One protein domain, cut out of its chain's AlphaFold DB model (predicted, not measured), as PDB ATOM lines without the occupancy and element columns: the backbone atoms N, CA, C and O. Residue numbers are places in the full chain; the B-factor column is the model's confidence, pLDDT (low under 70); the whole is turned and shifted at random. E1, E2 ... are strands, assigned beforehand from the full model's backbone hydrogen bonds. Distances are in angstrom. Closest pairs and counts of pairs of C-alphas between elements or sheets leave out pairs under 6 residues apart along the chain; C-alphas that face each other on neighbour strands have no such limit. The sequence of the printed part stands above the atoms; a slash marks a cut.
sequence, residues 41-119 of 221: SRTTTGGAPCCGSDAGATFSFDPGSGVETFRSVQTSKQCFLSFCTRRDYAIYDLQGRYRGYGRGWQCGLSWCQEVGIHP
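This is residues 41 to 119 of the 221 residues of an uncharacterized protein of Thermus islandicus (UniProt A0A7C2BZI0). Picture one antiparallel sheet, strongly twisted and curled like part of a barrel, whose long strands E3, E4, E5 and E6 make most of the wall. The short strands E1 and E2 are its two edges, and the long link between them, residues 47 to 57, passes across the open side of the curl. The printed part has 79 residues with no named helix and six named strands, E1 to E6 along the chain; across the sheet the order is E1, E6, E5, E4, E3, E2. The class is all strand, and the whole is compact, with a radius of gyration of the C-alphas of 12.3 A, yet elongated, spanning 39 by 21 by 20 A.

Start at E1, residues 44 to 46, an edge strand. Its antiparallel neighbour is E6, residues 110 to 117: look at C-alphas 45 and 116, which face each other at 4.3 A, and at N 115 and O 46, 2.8 A apart. E1 is apart from E2, residues 58 to 61, the other edge strand. From E2 a meander runs on, each strand the antiparallel neighbour of the one before: E2, E3, E4, E5, E6. E2 and E3, residues 68 to 79, form a hairpin, with N 70 and O 59 at 2.8 A and an angle of 115 degrees between their directions. E3 bends by 57 degrees at residue 75. E3 and E4, residues 84 to 93, form the next hairpin, at 149 degrees, with N 71 and O 92 at 2.8 A. E4 and E5, residues 98 to 107, follow at 159 degrees as a hairpin, with N 89 and O 102 at 2.8 A. E5 and E6 close the meander as a hairpin at 164 degrees, with N 103 and O 114 at 2.8 A. E2 and E6 are apart, but only just: their closest C-alphas are 8.4 A apart.

Find C-alpha 44, where E1 begins, at (26.557, -38.149, 59.676). E2 begins at C-alpha 58, at (35.299, -34.761, 44.792). E3, the longest strand, measures 31.0 A from first to last C-alpha, E4 28.1 A, E5 27.4 A and E6 23.4 A. E6 ends at C-alpha 117, at (27.730, -40.278, 54.935).

Look at Ser 65 and Leu 81 for the two C-alphas farthest apart, 39.7 A. The first and last printed C-alphas, of Ser 41 and Pro 119, are 9.2 A apart. The printed part has no cut. The link from E1 to E2 is long, that from E2 to E3 short, and the other three are tight. The mean pLDDT of the printed part is 83.3; residues 50 to 55, 81 to 82 and 109 to 112 of this model are under 70.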
ATOM      1  N   SER A  41      24.596 -48.309  60.224       92.31
ATOM      2  CA  SER A  41      23.734 -48.001  61.373       92.31
ATOM      3  C   SER A  41      23.864 -46.547  61.834       92.31
ATOM      4  O   SER A  41      22.981 -46.027  62.516       92.31
ATOM      5  N   ARG A  42      24.950 -45.873  61.436       91.94
ATOM      6  CA  ARG A  42      25.219 -44.469  61.738       91.94
ATOM      7  C   ARG A  42      25.324 -43.678  60.447       91.94
ATOM      8  O   ARG A  42      25.865 -44.146  59.452       91.94
ATOM      9  N   THR A  43      24.799 -42.463  60.460       95.12
ATOM     10  CA  THR A  43      24.908 -41.540  59.330       95.12
ATOM     11  C   THR A  43      25.197 -40.165  59.880       95.12
ATOM     12  O   THR A  43      24.455 -39.678  60.732       95.12
ATOM     13  N   THR A  44      26.250 -39.542  59.377       94.81
ATOM     14  CA  THR A  44      26.557 -38.149  59.676       94.81
ATOM     15  C   THR A  44      26.021 -37.306  58.538       94.81
ATOM     16  O   THR A  44      26.371 -37.535  57.377       94.81
ATOM     17  N   THR A  45      25.134 -36.371  58.867       92.50
ATOM     18  CA  THR A  45      24.528 -35.465  57.895       92.50
ATOM     19  C   THR A  45      25.115 -34.067  58.005       92.50
ATOM     20  O   THR A  45      25.545 -33.637  59.075       92.50
ATOM     21  N   GLY A  46      25.166 -33.345  56.891       88.38
ATOM     22  CA  GLY A  46      25.678 -31.980  56.880       88.38
ATOM     23  C   GLY A  46      25.664 -31.344  55.501       88.38
ATOM     24  O   GLY A  46      25.301 -31.973  54.509       88.38
ATOM     25  N   GLY A  47      26.071 -30.078  55.437       84.44
ATOM     26  CA  GLY A  47      26.327 -29.399  54.170       84.44
ATOM     27  C   GLY A  47      27.712 -29.760  53.643       84.44
ATOM     28  O   GLY A  47      28.688 -29.708  54.386       84.44
ATOM     29  N   ALA A  48      27.810 -30.110  52.363       76.81
ATOM     30  CA  ALA A  48      29.087 -30.361  51.704       76.81
ATOM     31  C   ALA A  48      29.032 -29.911  50.240       76.81
ATOM     32  O   ALA A  48      27.973 -30.032  49.622       76.81
ATOM     33  N   PRO A  49      30.148 -29.453  49.645       70.25
ATOM     34  CA  PRO A  49      30.215 -29.081  48.234       70.25
ATOM     35  C   PRO A  49      30.348 -30.332  47.352       70.25
ATOM     36  O   PRO A  49      31.227 -30.416  46.498       70.25
ATOM     37  N   CYS A  50      29.527 -31.358  47.593       63.03
ATOM     38  CA  CYS A  50      29.694 -32.637  46.919       63.03
ATOM     39  C   CYS A  50      29.118 -32.682  45.510       63.03
ATOM     40  O   CYS A  50      29.319 -33.672  44.820       63.03
ATOM     41  N   CYS A  51      28.409 -31.657  45.054       58.84
ATOM     42  CA  CYS A  51      27.864 -31.613  43.706       58.84
ATOM     43  C   CYS A  51      28.671 -30.699  42.795       58.84
ATOM     44  O   CYS A  51      28.633 -29.478  42.925       58.84
ATOM     45  N   GLY A  52      29.333 -31.305  41.818       56.38
ATOM     46  CA  GLY A  52      29.684 -30.636  40.575       56.38
ATOM     47  C   GLY A  52      28.523 -30.687  39.580       56.38
ATOM     48  O   GLY A  52      27.396 -31.059  39.921       56.38
ATOM     49  N   SER A  53      28.842 -30.341  38.332       59.50
ATOM     50  CA  SER A  53      28.014 -30.537  37.137       59.50
ATOM     51  C   SER A  53      27.528 -31.993  36.988       59.50
ATOM     52  O   SER A  53      27.719 -32.831  37.868       59.50
ATOM     53  N   ASP A  54      26.919 -32.343  35.852       64.44
ATOM     54  CA  ASP A  54      26.452 -33.715  35.589       64.44
ATOM     55  C   ASP A  54      27.557 -34.798  35.769       64.44
ATOM     56  O   ASP A  54      27.244 -35.979  35.896       64.44
ATOM     57  N   ALA A  55      28.839 -34.411  35.846       64.69
ATOM     58  CA  ALA A  55      29.986 -35.293  36.078       64.69
ATOM     59  C   ALA A  55      30.234 -35.703  37.551       64.69
ATOM     60  O   ALA A  55      31.069 -36.578  37.798       64.69
ATOM     61  N   GLY A  56      29.541 -35.104  38.529       70.62
ATOM     62  CA  GLY A  56      29.861 -35.262  39.956       70.62
ATOM     63  C   GLY A  56      31.077 -34.431  40.394       70.62
ATOM     64  O   GLY A  56      31.616 -33.644  39.619       70.62
ATOM     65  N   ALA A  57      31.488 -34.559  41.657       81.44
ATOM     66  CA  ALA A  57      32.649 -33.859  42.217       81.44
ATOM     67  C   ALA A  57      33.338 -34.668  43.320       81.44
ATOM     68  O   ALA A  57      32.737 -35.544  43.945       81.44
ATOM     69  N   THR A  58      34.605 -34.346  43.574       88.88
ATOM     70  CA  THR A  58      35.299 -34.761  44.792       88.88
ATOM     71  C   THR A  58      35.180 -33.684  45.864       88.88
ATOM     72  O   THR A  58      35.181 -32.493  45.565       88.88
ATOM     73  N   PHE A  59      35.050 -34.099  47.118       88.38
ATOM     74  CA  PHE A  59      34.865 -33.199  48.254       88.38
ATOM     75  C   PHE A  59      35.347 -33.864  49.539       88.38
ATOM     76  O   PHE A  59      35.410 -35.090  49.617       88.38
ATOM     77  N   SER A  60      35.661 -33.063  50.553       91.25
ATOM     78  CA  SER A  60      36.051 -33.569  51.869       91.25
ATOM     79  C   SER A  60      34.917 -33.409  52.874       91.25
ATOM     80  O   SER A  60      34.196 -32.410  52.851       91.25
ATOM     81  N   PHE A  61      34.749 -34.397  53.745       91.44
ATOM     82  CA  PHE A  61      33.728 -34.411  54.791       91.44
ATOM     83  C   PHE A  61      34.219 -35.247  55.976       91.44
ATOM     84  O   PHE A  61      34.976 -36.193  55.781       91.44
ATOM     85  N   ASP A  62      33.797 -34.915  57.193       93.25
ATOM     86  CA  ASP A  62      34.073 -35.737  58.375       93.25
ATOM     87  C   ASP A  62      32.819 -36.546  58.741       93.25
ATOM     88  O   ASP A  62      31.867 -35.985  59.287       93.25
ATOM     89  N   PRO A  63      32.768 -37.857  58.440       90.44
ATOM     90  CA  PRO A  63      31.649 -38.705  58.826       90.44
ATOM     91  C   PRO A  63      31.692 -39.129  60.306       90.44
ATOM     92  O   PRO A  63      30.869 -39.948  60.716       90.44
ATOM     93  N   GLY A  64      32.613 -38.600  61.115       87.12
ATOM     94  CA  GLY A  64      32.825 -38.953  62.521       87.12
ATOM     95  C   GLY A  64      34.021 -39.883  62.759       87.12
ATOM     96  O   GLY A  64      34.245 -40.302  63.895       87.12
ATOM     97  N   SER A  65      34.772 -40.221  61.707       83.50
ATOM     98  CA  SER A  65      36.045 -40.963  61.753       83.50
ATOM     99  C   SER A  65      37.258 -40.097  61.386       83.50
ATOM    100  O   SER A  65      38.369 -40.618  61.295       83.50
ATOM    101  N   GLY A  66      37.064 -38.785  61.214       88.75
ATOM    102  CA  GLY A  66      38.055 -37.850  60.696       88.75
ATOM    103  C   GLY A  66      37.740 -37.433  59.259       88.75
ATOM    104  O   GLY A  66      36.951 -38.068  58.562       88.75
ATOM    105  N   VAL A  67      38.356 -36.339  58.805       92.25
ATOM    106  CA  VAL A  67      38.107 -35.789  57.465       92.25
ATOM    107  C   VAL A  67      38.604 -36.756  56.387       92.25
ATOM    108  O   VAL A  67      39.800 -37.016  56.262       92.25
ATOM    109  N   GLU A  68      37.675 -37.241  55.570       92.38
ATOM    110  CA  GLU A  68      37.906 -38.131  54.434       92.38
ATOM    111  C   GLU A  68      37.570 -37.400  53.123       92.38
ATOM    112  O   GLU A  68      36.813 -36.427  53.108       92.38
ATOM    113  N   THR A  69      38.137 -37.862  52.005       93.25
ATOM    114  CA  THR A  69      37.774 -37.371  50.667       93.25
ATOM    115  C   THR A  69      36.860 -38.371  49.979       93.25
ATOM    116  O   THR A  69      37.129 -39.570  49.951       93.25
ATOM    117  N   PHE A  70      35.797 -37.853  49.383       92.19
ATOM    118  CA  PHE A  70      34.745 -38.614  48.738       92.19
ATOM    119  C   PHE A  70      34.554 -38.157  47.302       92.19
ATOM    120  O   PHE A  70      34.884 -37.029  46.937       92.19
ATOM    121  N   ARG A  71      33.972 -39.036  46.494       91.38
ATOM    122  CA  ARG A  71      33.508 -38.770  45.138       91.38
ATOM    123  C   ARG A  71      31.997 -38.916  45.096       91.38
ATOM    124  O   ARG A  71      31.456 -39.935  45.513       91.38
ATOM    125  N   SER A  72      31.314 -37.927  44.545       89.06
ATOM    126  CA  SER A  72      29.899 -38.037  44.224       89.06
ATOM    127  C   SER A  72      29.696 -38.496  42.785       89.06
ATOM    128  O   SER A  72      30.473 -38.181  41.881       89.06
ATOM    129  N   VAL A  73      28.614 -39.233  42.575       88.19
ATOM    130  CA  VAL A  73      28.133 -39.644  41.258       88.19
ATOM    131  C   VAL A  73      26.649 -39.325  41.203       88.19
ATOM    132  O   VAL A  73      25.894 -39.770  42.066       88.19
ATOM    133  N   GLN A  74      26.231 -38.529  40.221       87.50
ATOM    134  CA  GLN A  74      24.823 -38.176  40.063       87.50
ATOM    135  C   GLN A  74      24.017 -39.421  39.687       87.50
ATOM    136  O   GLN A  74      24.342 -40.107  38.721       87.50
ATOM    137  N   THR A  75      22.954 -39.694  40.437       88.69
ATOM    138  CA  THR A  75      22.063 -40.837  40.200       88.69
ATOM    139  C   THR A  75      20.733 -40.409  39.605       88.69
ATOM    140  O   THR A  75      20.124 -41.163  38.851       88.69
ATOM    141  N   SER A  76      20.276 -39.195  39.914       87.81
ATOM    142  CA  SER A  76      19.006 -38.676  39.419       87.81
ATOM    143  C   SER A  76      19.075 -37.166  39.179       87.81
ATOM    144  O   SER A  76      19.847 -36.437  39.812       87.81
ATOM    145  N   LYS A  77      18.237 -36.698  38.250       86.56
ATOM    146  CA  LYS A  77      18.010 -35.282  37.961       86.56
ATOM    147  C   LYS A  77      16.518 -35.067  37.752       86.56
ATOM    148  O   LYS A  77      15.927 -35.683  36.871       86.56
ATOM    149  N   GLN A  78      15.920 -34.197  38.556       85.06
ATOM    150  CA  GLN A  78      14.503 -33.853  38.484       85.06
ATOM    151  C   GLN A  78      14.353 -32.347  38.279       85.06
ATOM    152  O   GLN A  78      14.728 -31.546  39.138       85.06
ATOM    153  N   CYS A  79      13.805 -31.961  37.129       81.44
ATOM    154  CA  CYS A  79      13.492 -30.572  36.816       81.44
ATOM    155  C   CYS A  79      12.144 -30.199  37.446       81.44
ATOM    156  O   CYS A  79      11.136 -30.836  37.148       81.44
ATOM    157  N   PHE A  80      12.118 -29.170  38.292       74.75
ATOM    158  CA  PHE A  80      10.877 -28.626  38.844       74.75
ATOM    159  C   PHE A  80      10.428 -27.386  38.059       74.75
ATOM    160  O   PHE A  80      11.246 -26.672  37.477       74.75
ATOM    161  N   LEU A  81       9.120 -27.108  38.091       61.66
ATOM    162  CA  LEU A  81       8.456 -25.977  37.416       61.66
ATOM    163  C   LEU A  81       8.993 -24.583  37.824       61.66
ATOM    164  O   LEU A  81       8.667 -23.596  37.176       61.66
ATOM    165  N   SER A  82       9.845 -24.499  38.849       63.66
ATOM    166  CA  SER A  82      10.324 -23.257  39.477       63.66
ATOM    167  C   SER A  82      11.782 -22.884  39.142       63.66
ATOM    168  O   SER A  82      12.435 -22.234  39.951       63.66
ATOM    169  N   PHE A  83      12.337 -23.331  38.004       70.00
ATOM    170  CA  PHE A  83      13.762 -23.151  37.618       70.00
ATOM    171  C   PHE A  83      14.785 -23.785  38.577       70.00
ATOM    172  O   PHE A  83      15.991 -23.551  38.466       70.00
ATOM    173  N   CYS A  84      14.308 -24.616  39.502       78.12
ATOM    174  CA  CYS A  84      15.140 -25.406  40.387       78.12
ATOM    175  C   CYS A  84      15.242 -26.837  39.857       78.12
ATOM    176  O   CYS A  84      14.240 -27.471  39.523       78.12
ATOM    177  N   THR A  85      16.458 -27.365  39.806       81.06
ATOM    178  CA  THR A  85      16.699 -28.779  39.520       81.06
ATOM    179  C   THR A  85      17.124 -29.467  40.803       81.06
ATOM    180  O   THR A  85      18.130 -29.086  41.406       81.06
ATOM    181  N   ARG A  86      16.375 -30.490  41.214       84.94
ATOM    182  CA  ARG A  86      16.814 -31.397  42.270       84.94
ATOM    183  C   ARG A  86      17.747 -32.437  41.668       84.94
ATOM    184  O   ARG A  86      17.466 -33.000  40.610       84.94
ATOM    185  N   ARG A  87      18.850 -32.697  42.358       84.88
ATOM    186  CA  ARG A  87      19.839 -33.698  41.972       84.88
ATOM    187  C   ARG A  87      20.107 -34.603  43.163       84.88
ATOM    188  O   ARG A  87      20.323 -34.110  44.273       84.88
ATOM    189  N   ASP A  88      20.074 -35.908  42.931       88.12
ATOM    190  CA  ASP A  88      20.462 -36.903  43.927       88.12
ATOM    191  C   ASP A  88      21.788 -37.548  43.494       88.12
ATOM    192  O   ASP A  88      22.059 -37.719  42.299       88.12
ATOM    193  N   TYR A  89      22.624 -37.882  44.473       88.50
ATOM    194  CA  TYR A  89      23.966 -38.416  44.271       88.50
ATOM    195  C   TYR A  89      24.192 -39.635  45.154       88.50
ATOM    196  O   TYR A  89      23.775 -39.664  46.312       88.50
ATOM    197  N   ALA A  90      24.921 -40.608  44.623       91.38
ATOM    198  CA  ALA A  90      25.579 -41.637  45.408       91.38
ATOM    199  C   ALA A  90      26.990 -41.155  45.758       91.38
ATOM    200  O   ALA A  90      27.705 -40.619  44.907       91.38
ATOM    201  N   ILE A  91      27.374 -41.314  47.019       92.06
ATOM    202  CA  ILE A  91      28.678 -40.906  47.535       92.06
ATOM    203  C   ILE A  91      29.537 -42.149  47.693       92.06
ATOM    204  O   ILE A  91      29.107 -43.137  48.287       92.06
ATOM    205  N   TYR A  92      30.761 -42.069  47.192       92.44
ATOM    206  CA  TYR A  92      31.763 -43.115  47.273       92.44
ATOM    207  C   TYR A  92      33.034 -42.587  47.932       92.44
ATOM    208  O   TYR A  92      33.348 -41.404  47.810       92.44
ATOM    209  N   ASP A  93      33.784 -43.448  48.613       92.25
ATOM    210  CA  ASP A  93      35.168 -43.123  48.971       92.25
ATOM    211  C   ASP A  93      36.105 -43.253  47.758       92.25
ATOM    212  O   ASP A  93      35.709 -43.679  46.668       92.25
ATOM    213  N   LEU A  94      37.372 -42.876  47.939       89.62
ATOM    214  CA  LEU A  94      38.390 -42.994  46.889       89.62
ATOM    215  C   LEU A  94      38.717 -44.448  46.519       89.62
ATOM    216  O   LEU A  94      39.251 -44.684  45.438       89.62
ATOM    217  N   GLN A  95      38.375 -45.423  47.371       90.19
ATOM    218  CA  GLN A  95      38.467 -46.846  47.034       90.19
ATOM    219  C   GLN A  95      37.254 -47.337  46.222       90.19
ATOM    220  O   GLN A  95      37.211 -48.502  45.828       90.19
ATOM    221  N   GLY A  96      36.274 -46.469  45.943       89.75
ATOM    222  CA  GLY A  96      35.093 -46.778  45.142       89.75
ATOM    223  C   GLY A  96      33.976 -47.481  45.913       89.75
ATOM    224  O   GLY A  96      33.052 -48.013  45.297       89.75
ATOM    225  N   ARG A  97      34.019 -47.498  47.248       91.12
ATOM    226  CA  ARG A  97      32.961 -48.097  48.071       91.12
ATOM    227  C   ARG A  97      31.847 -47.101  48.291       91.12
ATOM    228  O   ARG A  97      32.111 -45.929  48.528       91.12
ATOM    229  N   TYR A  98      30.604 -47.568  48.249       93.56
ATOM    230  CA  TYR A  98      29.453 -46.727  48.557       93.56
ATOM    231  C   TYR A  98      29.471 -46.327  50.037       93.56
ATOM    232  O   TYR A  98      29.552 -47.182  50.920       93.56
ATOM    233  N   ARG A  99      29.394 -45.024  50.303       94.50
ATOM    234  CA  ARG A  99      29.460 -44.428  51.644       94.50
ATOM    235  C   ARG A  99      28.223 -43.628  52.014       94.50
ATOM    236  O   ARG A  99      28.125 -43.206  53.156       94.50
ATOM    237  N   GLY A 100      27.268 -43.450  51.110       93.69
ATOM    238  CA  GLY A 100      26.011 -42.785  51.429       93.69
ATOM    239  C   GLY A 100      25.468 -41.978  50.265       93.69
ATOM    240  O   GLY A 100      25.700 -42.303  49.101       93.69
ATOM    241  N   TYR A 101      24.741 -40.917  50.581       91.56
ATOM    242  CA  TYR A 101      23.950 -40.176  49.609       91.56
ATOM    243  C   TYR A 101      24.158 -38.669  49.725       91.56
ATOM    244  O   TYR A 101      24.456 -38.134  50.790       91.56
ATOM    245  N   GLY A 102      23.949 -37.975  48.613       89.81
ATOM    246  CA  GLY A 102      23.895 -36.522  48.554       89.81
ATOM    247  C   GLY A 102      22.603 -36.062  47.897       89.81
ATOM    248  O   GLY A 102      22.096 -36.710  46.981       89.81
ATOM    249  N   ARG A 103      22.078 -34.925  48.347       87.25
ATOM    250  CA  ARG A 103      20.955 -34.239  47.712       87.25
ATOM    251  C   ARG A 103      21.264 -32.758  47.583       87.25
ATOM    252  O   ARG A 103      21.651 -32.111  48.550       87.25
ATOM    253  N   GLY A 104      21.046 -32.219  46.392       82.88
ATOM    254  CA  GLY A 104      21.235 -30.804  46.112       82.88
ATOM    255  C   GLY A 104      20.066 -30.197  45.350       82.88
ATOM    256  O   GLY A 104      19.365 -30.881  44.598       82.88
ATOM    257  N   TRP A 105      19.889 -28.893  45.536       80.56
ATOM    258  CA  TRP A 105      19.013 -28.054  44.730       80.56
ATOM    259  C   TRP A 105      19.859 -27.020  43.997       80.56
ATOM    260  O   TRP A 105      20.590 -26.244  44.613       80.56
ATOM    261  N   GLN A 106      19.731 -27.009  42.675       76.56
ATOM    262  CA  GLN A 106      20.317 -25.992  41.816       76.56
ATOM    263  C   GLN A 106      19.207 -25.028  41.396       76.56
ATOM    264  O   GLN A 106      18.373 -25.403  40.574       76.56
ATOM    265  N   CYS A 107      19.192 -23.815  41.952       76.62
ATOM    266  CA  CYS A 107      18.215 -22.768  41.641       76.62
ATOM    267  C   CYS A 107      18.959 -21.556  41.063       76.62
ATOM    268  O   CYS A 107      19.602 -20.803  41.798       76.62
ATOM    269  N   GLY A 108      18.918 -21.372  39.740       70.62
ATOM    270  CA  GLY A 108      19.722 -20.344  39.067       70.62
ATOM    271  C   GLY A 108      21.235 -20.545  39.271       70.62
ATOM    272  O   GLY A 108      21.736 -21.661  39.135       70.62
ATOM    273  N   LEU A 109      21.963 -19.465  39.593       61.59
ATOM    274  CA  LEU A 109      23.401 -19.498  39.924       61.59
ATOM    275  C   LEU A 109      23.685 -19.913  41.383       61.59
ATOM    276  O   LEU A 109      24.836 -20.157  41.732       61.59
ATOM    277  N   SER A 110      22.658 -19.973  42.238       55.25
ATOM    278  CA  SER A 110      22.776 -20.329  43.659       55.25
ATOM    279  C   SER A 110      22.530 -21.821  43.911       55.25
ATOM    280  O   SER A 110      21.709 -22.453  43.238       55.25
ATOM    281  N   TRP A 111      23.236 -22.383  44.900       62.53
ATOM    282  CA  TRP A 111      23.269 -23.825  45.168       62.53
ATOM    283  C   TRP A 111      23.075 -24.142  46.658       62.53
ATOM    284  O   TRP A 111      23.765 -23.573  47.497       62.53
ATOM    285  N   CYS A 112      22.205 -25.107  46.981       59.72
ATOM    286  CA  CYS A 112      22.025 -25.636  48.343       59.72
ATOM    287  C   CYS A 112      22.228 -27.160  48.375       59.72
ATOM    288  O   CYS A 112      21.728 -27.855  47.487       59.72
ATOM    289  N   GLN A 113      22.930 -27.694  49.387       77.81
ATOM    290  CA  GLN A 113      23.247 -29.124  49.467       77.81
ATOM    291  C   GLN A 113      23.246 -29.716  50.889       77.81
ATOM    292  O   GLN A 113      23.767 -29.118  51.825       77.81
ATOM    293  N   GLU A 114      22.747 -30.951  50.978       88.00
ATOM    294  CA  GLU A 114      22.832 -31.883  52.098       88.00
ATOM    295  C   GLU A 114      23.540 -33.188  51.670       88.00
ATOM    296  O   GLU A 114      23.372 -33.675  50.545       88.00
ATOM    297  N   VAL A 115      24.329 -33.773  52.569       89.88
ATOM    298  CA  VAL A 115      24.902 -35.120  52.442       89.88
ATOM    299  C   VAL A 115      24.576 -35.951  53.670       89.88
ATOM    300  O   VAL A 115      24.432 -35.403  54.759       89.88
ATOM    301  N   GLY A 116      24.497 -37.266  53.494       93.38
ATOM    302  CA  GLY A 116      24.488 -38.256  54.563       93.38
ATOM    303  C   GLY A 116      25.549 -39.311  54.277       93.38
ATOM    304  O   GLY A 116      25.437 -40.036  53.287       93.38
ATOM    305  N   ILE A 117      26.583 -39.380  55.120       94.44
ATOM    306  CA  ILE A 117      27.730 -40.278  54.935       94.44
ATOM    307  C   ILE A 117      27.862 -41.223  56.132       94.44
ATOM    308  O   ILE A 117      27.851 -40.804  57.289       94.44
ATOM    309  N   HIS A 118      28.003 -42.509  55.834       95.62
ATOM    310  CA  HIS A 118      28.254 -43.577  56.790       95.62
ATOM    311  C   HIS A 118      29.758 -43.659  57.121       95.62
ATOM    312  O   HIS A 118      30.585 -43.764  56.199       95.62
ATOM    313  N   PRO A 119      30.148 -43.626  58.409       94.44
ATOM    314  CA  PRO A 119      31.545 -43.771  58.810       94.44
ATOM    315  C   PRO A 119      32.062 -45.195  58.573       94.44
ATOM    316  O   PRO A 119      31.293 -46.136  58.357       94.44
TER     317      PRO A 119